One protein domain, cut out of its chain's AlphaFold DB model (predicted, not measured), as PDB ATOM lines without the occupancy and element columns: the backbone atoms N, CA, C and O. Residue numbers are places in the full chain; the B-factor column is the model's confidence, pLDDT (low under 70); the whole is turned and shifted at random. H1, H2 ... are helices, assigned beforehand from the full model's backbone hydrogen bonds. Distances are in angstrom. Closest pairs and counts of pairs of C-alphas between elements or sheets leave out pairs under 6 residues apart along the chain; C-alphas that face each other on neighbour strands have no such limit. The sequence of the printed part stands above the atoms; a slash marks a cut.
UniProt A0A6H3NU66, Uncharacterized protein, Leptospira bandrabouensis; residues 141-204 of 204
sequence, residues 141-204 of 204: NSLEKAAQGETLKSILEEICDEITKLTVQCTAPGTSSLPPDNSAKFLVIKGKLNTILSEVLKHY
ATOM      1  N   ASN A 141     125.281 -52.886 -43.225       51.28
ATOM      2  CA  ASN A 141     125.164 -54.031 -42.312       51.28
ATOM      3  C   ASN A 141     125.162 -53.679 -40.808       51.28
ATOM      4  O   ASN A 141     124.618 -54.448 -40.015       51.28
ATOM      5  N   SER A 142     125.771 -52.564 -40.385       50.38
ATOM      6  CA  SER A 142     125.729 -52.099 -38.982       50.38
ATOM      7  C   SER A 142     124.652 -51.034 -38.761       50.38
ATOM      8  O   SER A 142     124.016 -51.004 -37.706       50.38
ATOM      9  N   LEU A 143     124.388 -50.211 -39.782       49.19
ATOM     10  CA  LEU A 143     123.346 -49.187 -39.765       49.19
ATOM     11  C   LEU A 143     121.931 -49.762 -39.760       49.19
ATOM     12  O   LEU A 143     121.088 -49.191 -39.082       49.19
ATOM     13  N   GLU A 144     121.658 -50.892 -40.422       47.69
ATOM     14  CA  GLU A 144     120.337 -51.535 -40.325       47.69
ATOM     15  C   GLU A 144     120.014 -51.940 -38.881       47.69
ATOM     16  O   GLU A 144     118.932 -51.628 -38.393       47.69
ATOM     17  N   LYS A 145     120.972 -52.511 -38.138       48.06
ATOM     18  CA  LYS A 145     120.773 -52.880 -36.723       48.06
ATOM     19  C   LYS A 145     120.675 -51.672 -35.786       48.06
ATOM     20  O   LYS A 145     119.926 -51.709 -34.805       48.06
ATOM     21  N   ALA A 146     121.424 -50.604 -36.063       46.94
ATOM     22  CA  ALA A 146     121.375 -49.371 -35.277       46.94
ATOM     23  C   ALA A 146     120.095 -48.553 -35.551       46.94
ATOM     24  O   ALA A 146     119.504 -48.012 -34.617       46.94
ATOM     25  N   ALA A 147     119.631 -48.507 -36.805       48.50
ATOM     26  CA  ALA A 147     118.432 -47.785 -37.229       48.50
ATOM     27  C   ALA A 147     117.123 -48.537 -36.921       48.50
ATOM     28  O   ALA A 147     116.096 -47.896 -36.712       48.50
ATOM     29  N   GLN A 148     117.139 -49.876 -36.841       51.91
ATOM     30  CA  GLN A 148     115.944 -50.688 -36.556       51.91
ATOM     31  C   GLN A 148     115.520 -50.710 -35.077       51.91
ATOM     32  O   GLN A 148     114.547 -51.371 -34.725       51.91
ATOM     33  N   GLY A 149     116.199 -49.988 -34.182       57.47
ATOM     34  CA  GLY A 149     115.778 -49.865 -32.781       57.47
ATOM     35  C   GLY A 149     115.964 -51.130 -31.931       57.47
ATOM     36  O   GLY A 149     115.885 -51.030 -30.712       57.47
ATOM     37  N   GLU A 150     116.289 -52.286 -32.518       58.91
ATOM     38  CA  GLU A 150     116.557 -53.537 -31.792       58.91
ATOM     39  C   GLU A 150     117.777 -53.419 -30.867       58.91
ATOM     40  O   GLU A 150     117.728 -53.843 -29.713       58.91
ATOM     41  N   THR A 151     118.846 -52.757 -31.323       68.31
ATOM     42  CA  THR A 151     120.073 -52.573 -30.525       68.31
ATOM     43  C   THR A 151     119.869 -51.587 -29.367       68.31
ATOM     44  O   THR A 151     120.339 -51.819 -28.255       68.31
ATOM     45  N   LEU A 152     119.120 -50.501 -29.596       70.88
ATOM     46  CA  LEU A 152     118.753 -49.535 -28.551       70.88
ATOM     47  C   LEU A 152     117.779 -50.144 -27.540       70.88
ATOM     48  O   LEU A 152     117.937 -49.936 -26.341       70.88
ATOM     49  N   LYS A 153     116.806 -50.925 -28.018       79.56
ATOM     50  CA  LYS A 153     115.864 -51.655 -27.171       79.56
ATOM     51  C   LYS A 153     116.593 -52.642 -26.260       79.56
ATOM     52  O   LYS A 153     116.366 -52.606 -25.060       79.56
ATOM     53  N   SER A 154     117.522 -53.432 -26.799       79.44
ATOM     54  CA  SER A 154     118.334 -54.361 -26.005       79.44
ATOM     55  C   SER A 154     119.171 -53.642 -24.938       79.44
ATOM     56  O   SER A 154     119.257 -54.113 -23.810       79.44
ATOM     57  N   ILE A 155     119.728 -52.466 -25.245       80.62
ATOM     58  CA  ILE A 155     120.454 -51.659 -24.251       80.62
ATOM     59  C   ILE A 155     119.516 -51.105 -23.171       80.62
ATOM     60  O   ILE A 155     119.886 -51.074 -22.001       80.62
ATOM     61  N   LEU A 156     118.311 -50.661 -23.538       81.75
ATOM     62  CA  LEU A 156     117.311 -50.200 -22.571       81.75
ATOM     63  C   LEU A 156     116.844 -51.341 -21.660       81.75
ATOM     64  O   LEU A 156     116.678 -51.124 -20.463       81.75
ATOM     65  N   GLU A 157     116.700 -52.549 -22.202       86.38
ATOM     66  CA  GLU A 157     116.420 -53.763 -21.430       86.38
ATOM     67  C   GLU A 157     117.583 -54.098 -20.480       86.38
ATOM     68  O   GLU A 157     117.340 -54.293 -19.291       86.38
ATOM     69  N   GLU A 158     118.844 -54.040 -20.939       84.69
ATOM     70  CA  GLU A 158     120.031 -54.190 -20.072       84.69
ATOM     71  C   GLU A 158     120.043 -53.146 -18.934       84.69
ATOM     72  O   GLU A 158     120.365 -53.473 -17.791       84.69
ATOM     73  N   ILE A 159     119.667 -51.891 -19.213       85.31
ATOM     74  CA  ILE A 159     119.571 -50.829 -18.198       85.31
ATOM     75  C   ILE A 159     118.468 -51.139 -17.184       85.31
ATOM     76  O   ILE A 159     118.709 -51.042 -15.982       85.31
ATOM     77  N   CYS A 160     117.268 -51.499 -17.644       84.88
ATOM     78  CA  CYS A 160     116.155 -51.853 -16.765       84.88
ATOM     79  C   CYS A 160     116.516 -53.041 -15.861       84.88
ATOM     80  O   CYS A 160     116.296 -52.980 -14.650       84.88
ATOM     81  N   ASP A 161     117.145 -54.073 -16.417       86.12
ATOM     82  CA  ASP A 161     117.594 -55.245 -15.670       86.12
ATOM     83  C   ASP A 161     118.644 -54.898 -14.612       86.12
ATOM     84  O   ASP A 161     118.584 -55.405 -13.492       86.12
ATOM     85  N   GLU A 162     119.603 -54.026 -14.917       84.69
ATOM     86  CA  GLU A 162     120.608 -53.631 -13.928       84.69
ATOM     87  C   GLU A 162     120.041 -52.677 -12.868       84.69
ATOM     88  O   GLU A 162     120.423 -52.789 -11.705       84.69
ATOM     89  N   ILE A 163     119.077 -51.812 -13.206       83.69
ATOM     90  CA  ILE A 163     118.361 -50.988 -12.215       83.69
ATOM     91  C   ILE A 163     117.590 -51.874 -11.228       83.69
ATOM     92  O   ILE A 163     117.634 -51.621 -10.026       83.69
ATOM     93  N   THR A 164     116.920 -52.930 -11.700       83.12
ATOM     94  CA  THR A 164     116.178 -53.846 -10.806       83.12
ATOM     95  C   THR A 164     117.085 -54.649  -9.871       83.12
ATOM     96  O   THR A 164     116.634 -55.098  -8.818       83.12
ATOM     97  N   LYS A 165     118.372 -54.789 -10.210       82.56
ATOM     98  CA  LYS A 165     119.401 -55.469  -9.405       82.56
ATOM     99  C   LYS A 165     120.268 -54.499  -8.600       82.56
ATOM    100  O   LYS A 165     121.300 -54.906  -8.074       82.56
ATOM    101  N   LEU A 166     119.895 -53.218  -8.530       80.69
ATOM    102  CA  LEU A 166     120.685 -52.201  -7.849       80.69
ATOM    103  C   LEU A 166     120.685 -52.438  -6.336       80.69
ATOM    104  O   LEU A 166     119.762 -52.051  -5.620       80.69
ATOM    105  N   THR A 167     121.755 -53.065  -5.862       78.69
ATOM    106  CA  THR A 167     122.058 -53.234  -4.445       78.69
ATOM    107  C   THR A 167     123.227 -52.352  -4.050       78.69
ATOM    108  O   THR A 167     124.118 -52.044  -4.849       78.69
ATOM    109  N   VAL A 168     123.198 -51.918  -2.794       79.00
ATOM    110  CA  VAL A 168     124.256 -51.116  -2.201       79.00
ATOM    111  C   VAL A 168     124.630 -51.736  -0.865       79.00
ATOM    112  O   VAL A 168     123.762 -51.982  -0.028       79.00
ATOM    113  N   GLN A 169     125.920 -51.986  -0.661       78.25
ATOM    114  CA  GLN A 169     126.423 -52.486   0.613       78.25
ATOM    115  C   GLN A 169     126.403 -51.368   1.665       78.25
ATOM    116  O   GLN A 169     127.035 -50.316   1.506       78.25
ATOM    117  N   CYS A 170     125.685 -51.611   2.761       75.81
ATOM    118  CA  CYS A 170     125.674 -50.740   3.932       75.81
ATOM    119  C   CYS A 170     126.741 -51.213   4.922       75.81
ATOM    120  O   CYS A 170     126.710 -52.357   5.369       75.81
ATOM    121  N   THR A 171     127.681 -50.338   5.276       74.50
ATOM    122  CA  THR A 171     128.785 -50.673   6.188       74.50
ATOM    123  C   THR A 171     128.398 -50.531   7.662       74.50
ATOM    124  O   THR A 171     128.853 -51.333   8.472       74.50
ATOM    125  N   ALA A 172     127.543 -49.560   8.013       78.81
ATOM    126  CA  ALA A 172     126.974 -49.372   9.352       78.81
ATOM    127  C   ALA A 172     125.808 -48.350   9.341       78.81
ATOM    128  O   ALA A 172     125.676 -47.566   8.398       78.81
ATOM    129  N   PRO A 173     124.961 -48.301  10.388       74.31
ATOM    130  CA  PRO A 173     123.983 -47.226  10.558       74.31
ATOM    131  C   PRO A 173     124.674 -45.858  10.703       74.31
ATOM    132  O   PRO A 173     125.545 -45.690  11.553       74.31
ATOM    133  N   GLY A 174     124.272 -44.875   9.894       77.88
ATOM    134  CA  GLY A 174     124.802 -43.505   9.949       77.88
ATOM    135  C   GLY A 174     126.082 -43.255   9.139       77.88
ATOM    136  O   GLY A 174     126.559 -42.122   9.124       77.88
ATOM    137  N   THR A 175     126.625 -44.261   8.445       76.06
ATOM    138  CA  THR A 175     127.745 -44.087   7.506       76.06
ATOM    139  C   THR A 175     127.259 -44.000   6.060       76.06
ATOM    140  O   THR A 175     126.207 -44.532   5.702       76.06
ATOM    141  N   SER A 176     128.033 -43.316   5.212       79.44
ATOM    142  CA  SER A 176     127.761 -43.253   3.775       79.44
ATOM    143  C   SER A 176     127.758 -44.653   3.168       79.44
ATOM    144  O   SER A 176     128.651 -45.463   3.431       79.44
ATOM    145  N   SER A 177     126.762 -44.920   2.332       77.25
ATOM    146  CA  SER A 177     126.660 -46.164   1.580       77.25
ATOM    147  C   SER A 177     127.819 -46.308   0.590       77.25
ATOM    148  O   SER A 177     128.296 -45.313   0.036       77.25
ATOM    149  N   LEU A 178     128.264 -47.544   0.353       81.31
ATOM    150  CA  LEU A 178     129.292 -47.828  -0.650       81.31
ATOM    151  C   LEU A 178     128.764 -47.594  -2.080       81.31
ATOM    152  O   LEU A 178     127.565 -47.391  -2.274       81.31
ATOM    153  N   PRO A 179     129.635 -47.572  -3.104       80.94
ATOM    154  CA  PRO A 179     129.185 -47.525  -4.491       80.94
ATOM    155  C   PRO A 179     128.270 -48.718  -4.822       80.94
ATOM    156  O   PRO A 179     128.492 -49.803  -4.286       80.94
ATOM    157  N   PRO A 180     127.279 -48.554  -5.717       82.88
ATOM    158  CA  PRO A 180     126.427 -49.656  -6.154       82.88
ATOM    159  C   PRO A 180     127.231 -50.818  -6.743       82.88
ATOM    160  O   PRO A 180     128.163 -50.607  -7.533       82.88
ATOM    161  N   ASP A 181     126.815 -52.043  -6.421       82.44
ATOM    162  CA  ASP A 181     127.514 -53.278  -6.805       82.44
ATOM    163  C   ASP A 181     127.553 -53.475  -8.340       82.44
ATOM    164  O   ASP A 181     128.434 -54.134  -8.890       82.44
ATOM    165  N   ASN A 182     126.623 -52.843  -9.061       82.38
ATOM    166  CA  ASN A 182     126.489 -52.877 -10.521       82.38
ATOM    167  C   ASN A 182     127.127 -51.670 -11.244       82.38
ATOM    168  O   ASN A 182     127.002 -51.540 -12.465       82.38
ATOM    169  N   SER A 183     127.853 -50.798 -10.535       81.50
ATOM    170  CA  SER A 183     128.490 -49.594 -11.103       81.50
ATOM    171  C   SER A 183     129.404 -49.883 -12.307       81.50
ATOM    172  O   SER A 183     129.360 -49.162 -13.308       81.50
ATOM    173  N   ALA A 184     130.172 -50.975 -12.266       85.00
ATOM    174  CA  ALA A 184     131.027 -51.400 -13.376       85.00
ATOM    175  C   ALA A 184     130.225 -51.740 -14.647       85.00
ATOM    176  O   ALA A 184     130.651 -51.422 -15.758       85.00
ATOM    177  N   LYS A 185     129.033 -52.332 -14.499       83.94
ATOM    178  CA  LYS A 185     128.170 -52.686 -15.634       83.94
ATOM    179  C   LYS A 185     127.562 -51.454 -16.296       83.94
ATOM    180  O   LYS A 185     127.551 -51.378 -17.522       83.94
ATOM    181  N   PHE A 186     127.158 -50.448 -15.519       84.06
ATOM    182  CA  PHE A 186     126.710 -49.166 -16.077       84.06
ATOM    183  C   PHE A 186     127.811 -48.455 -16.871       84.06
ATOM    184  O   PHE A 186     127.522 -47.816 -17.884       84.06
ATOM    185  N   LEU A 187     129.077 -48.601 -16.466       85.31
ATOM    186  CA  LEU A 187     130.208 -48.063 -17.220       85.31
ATOM    187  C   LEU A 187     130.348 -48.739 -18.597       85.31
ATOM    188  O   LEU A 187     130.573 -48.060 -19.600       85.31
ATOM    189  N   VAL A 188     130.158 -50.061 -18.654       85.19
ATOM    190  CA  VAL A 188     130.175 -50.843 -19.902       85.19
ATOM    191  C   VAL A 188     128.999 -50.469 -20.806       85.19
ATOM    192  O   VAL A 188     129.200 -50.218 -21.995       85.19
ATOM    193  N   ILE A 189     127.788 -50.364 -20.250       84.25
ATOM    194  CA  ILE A 189     126.583 -49.940 -20.981       84.25
ATOM    195  C   ILE A 189     126.777 -48.540 -21.582       84.25
ATOM    196  O   ILE A 189     126.498 -48.320 -22.761       84.25
ATOM    197  N   LYS A 190     127.334 -47.602 -20.805       83.12
ATOM    198  CA  LYS A 190     127.684 -46.258 -21.282       83.12
ATOM    199  C   LYS A 190     128.689 -46.301 -22.440       83.12
ATOM    200  O   LYS A 190     128.544 -45.544 -23.397       83.12
ATOM    201  N   GLY A 191     129.681 -47.190 -22.374       82.00
ATOM    202  CA  GLY A 191     130.635 -47.419 -23.462       82.00
ATOM    203  C   GLY A 191     129.954 -47.872 -24.756       82.00
ATOM    204  O   GLY A 191     130.157 -47.249 -25.795       82.00
ATOM    205  N   LYS A 192     129.081 -48.889 -24.677       79.88
ATOM    206  CA  LYS A 192     128.295 -49.388 -25.822       79.88
ATOM    207  C   LYS A 192     127.443 -48.281 -26.459       79.88
ATOM    208  O   LYS A 192     127.457 -48.124 -27.678       79.88
ATOM    209  N   LEU A 193     126.745 -47.487 -25.640       76.69
ATOM    210  CA  LEU A 193     125.942 -46.341 -26.092       76.69
ATOM    211  C   LEU A 193     126.781 -45.308 -26.845       76.69
ATOM    212  O   LEU A 193     126.400 -44.881 -27.932       76.69
ATOM    213  N   ASN A 194     127.936 -44.935 -26.297       74.81
ATOM    214  CA  ASN A 194     128.830 -43.973 -26.934       74.81
ATOM    215  C   ASN A 194     129.349 -44.477 -28.285       74.81
ATOM    216  O   ASN A 194     129.429 -43.688 -29.224       74.81
ATOM    217  N   THR A 195     129.672 -45.767 -28.407       74.94
ATOM    218  CA  THR A 195     130.101 -46.363 -29.680       74.94
ATOM    219  C   THR A 195     128.994 -46.307 -30.727       74.94
ATOM    220  O   THR A 195     129.238 -45.800 -31.817       74.94
ATOM    221  N   ILE A 196     127.771 -46.729 -30.384       70.31
ATOM    222  CA  ILE A 196     126.628 -46.707 -31.316       70.31
ATOM    223  C   ILE A 196     126.326 -45.278 -31.768       70.31
ATOM    224  O   ILE A 196     126.200 -45.019 -32.962       70.31
ATOM    225  N   LEU A 197     126.254 -44.334 -30.827       65.88
ATOM    226  CA  LEU A 197     126.003 -42.929 -31.149       65.88
ATOM    227  C   LEU A 197     127.117 -42.349 -32.031       65.88
ATOM    228  O   LEU A 197     126.827 -41.613 -32.969       65.88
ATOM    229  N   SER A 198     128.377 -42.718 -31.784       65.06
ATOM    230  CA  SER A 198     129.514 -42.268 -32.597       65.06
ATOM    231  C   SER A 198     129.526 -42.882 -33.999       65.06
ATOM    232  O   SER A 198     129.956 -42.223 -34.937       65.06
ATOM    233  N   GLU A 199     129.093 -44.132 -34.163       62.66
ATOM    234  CA  GLU A 199     129.002 -44.794 -35.471       62.66
ATOM    235  C   GLU A 199     127.850 -44.243 -36.311       62.66
ATOM    236  O   GLU A 199     128.046 -43.944 -37.486       62.66
ATOM    237  N   VAL A 200     126.680 -44.022 -35.705       58.50
ATOM    238  CA  VAL A 200     125.545 -43.371 -36.376       58.50
ATOM    239  C   VAL A 200     125.939 -41.967 -36.842       58.50
ATOM    240  O   VAL A 200     125.721 -41.631 -37.999       58.50
ATOM    241  N   LEU A 201     126.596 -41.177 -35.986       51.97
ATOM    242  CA  LEU A 201     127.041 -39.816 -36.318       51.97
ATOM    243  C   LEU A 201     128.191 -39.744 -37.335       51.97
ATOM    244  O   LEU A 201     128.461 -38.665 -37.843       51.97
ATOM    245  N   LYS A 202     128.905 -40.844 -37.604       50.88
ATOM    246  CA  LYS A 202     129.939 -40.888 -38.657       50.88
ATOM    247  C   LYS A 202     129.351 -41.098 -40.050       50.88
ATOM    248  O   LYS A 202     130.013 -40.792 -41.038       50.88
ATOM    249  N   HIS A 203     128.157 -41.677 -40.121       48.31
ATOM    250  CA  HIS A 203     127.508 -42.069 -41.371       48.31
ATOM    251  C   HIS A 203     126.284 -41.213 -41.727       48.31
ATOM    252  O   HIS A 203     125.747 -41.369 -42.824       48.31
ATOM    253  N   TYR A 204     125.866 -40.328 -40.820       43.19
ATOM    254  CA  TYR A 204     124.850 -39.295 -41.017       43.19
ATOM    255  C   TYR A 204     125.458 -37.919 -40.943       43.19
ATOM    256  O   TYR A 204     124.866 -37.044 -41.604       43.19
TER     257      TYR A 204
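This is residues 141 to 204 of the 204 residues of an uncharacterized protein of Leptospira bandrabouensis (UniProt A0A6H3NU66). What shape do these atoms make? They form a long helical hairpin: H2 and H3 run side by side in opposite ways, a long loop of residues 165 to 182 joins them at one end, and the short helix H1 sits at the other end. Residues 171 to 176 of that loop stick out beyond the two helices. What is it built of, and how large is it? The printed part has 64 residues with three named helices, in the order H1, H2, H3, and no named strand; the class is all helix. It is only just extended, close to loose, with a radius of gyration of the C-alphas of 16.2 A, and it is a rod spanning 52 by 19 by 12 A.

How does the first helix stand to the next? H1, residues 141 to 147, and H2, residues 150 to 164, are close but not clearly touching; their closest C-alphas, those of Lys 145 and Thr 151, are 6.2 A apart. They run the same way at a steep tilt of 58 degrees. Which helices form the hairpin? H2 and H3, residues 183 to 203, form a helical hairpin, opposite ways at a shallow tilt of 18 degrees. H3 touches H2 with residues 185 to 193 alone, and the closest C-alphas, those of Ile 155 and Ile 189, are 7.2 A apart. Does H1 reach H3? They only just touch, with 3 pairs of C-alphas within 8 A, H3 with residues 196 to 200 alone; the closest C-alphas, those of Leu 143 and Val 200, are 7.1 A apart. Their lines are only just about perpendicular, at 72 degrees. What do the backbones show? In H2 and H3 every O i to N i+4 pair is within hydrogen-bond range; in H1 2 of 3 are.

Where does H1 lie? It begins at C-alpha 141, at (125.164, -54.031, -42.312), and measures 10.5 A from first to last C-alpha. Where do the longer helices run? H2 starts at C-alpha 150, at (116.557, -53.537, -31.792), and measures 21.0 A to C-alpha 164. H3 measures 31.2 A from C-alpha 183 to C-alpha 203, which is at (127.508, -42.069, -41.371).

How far does it reach? The two C-alphas farthest apart, those of Asn 141 and Pro 173, are 53.3 A apart. How are the helices linked? The printed part has no cut; the link from H1 to H2 is tight, with 2 residues, and that from H2 to H3 is long, with 18. Where is confidence low? The mean pLDDT of the printed part is 72.7, and residues 141 to 151 and 197 to 204 of this predicted model are under 70.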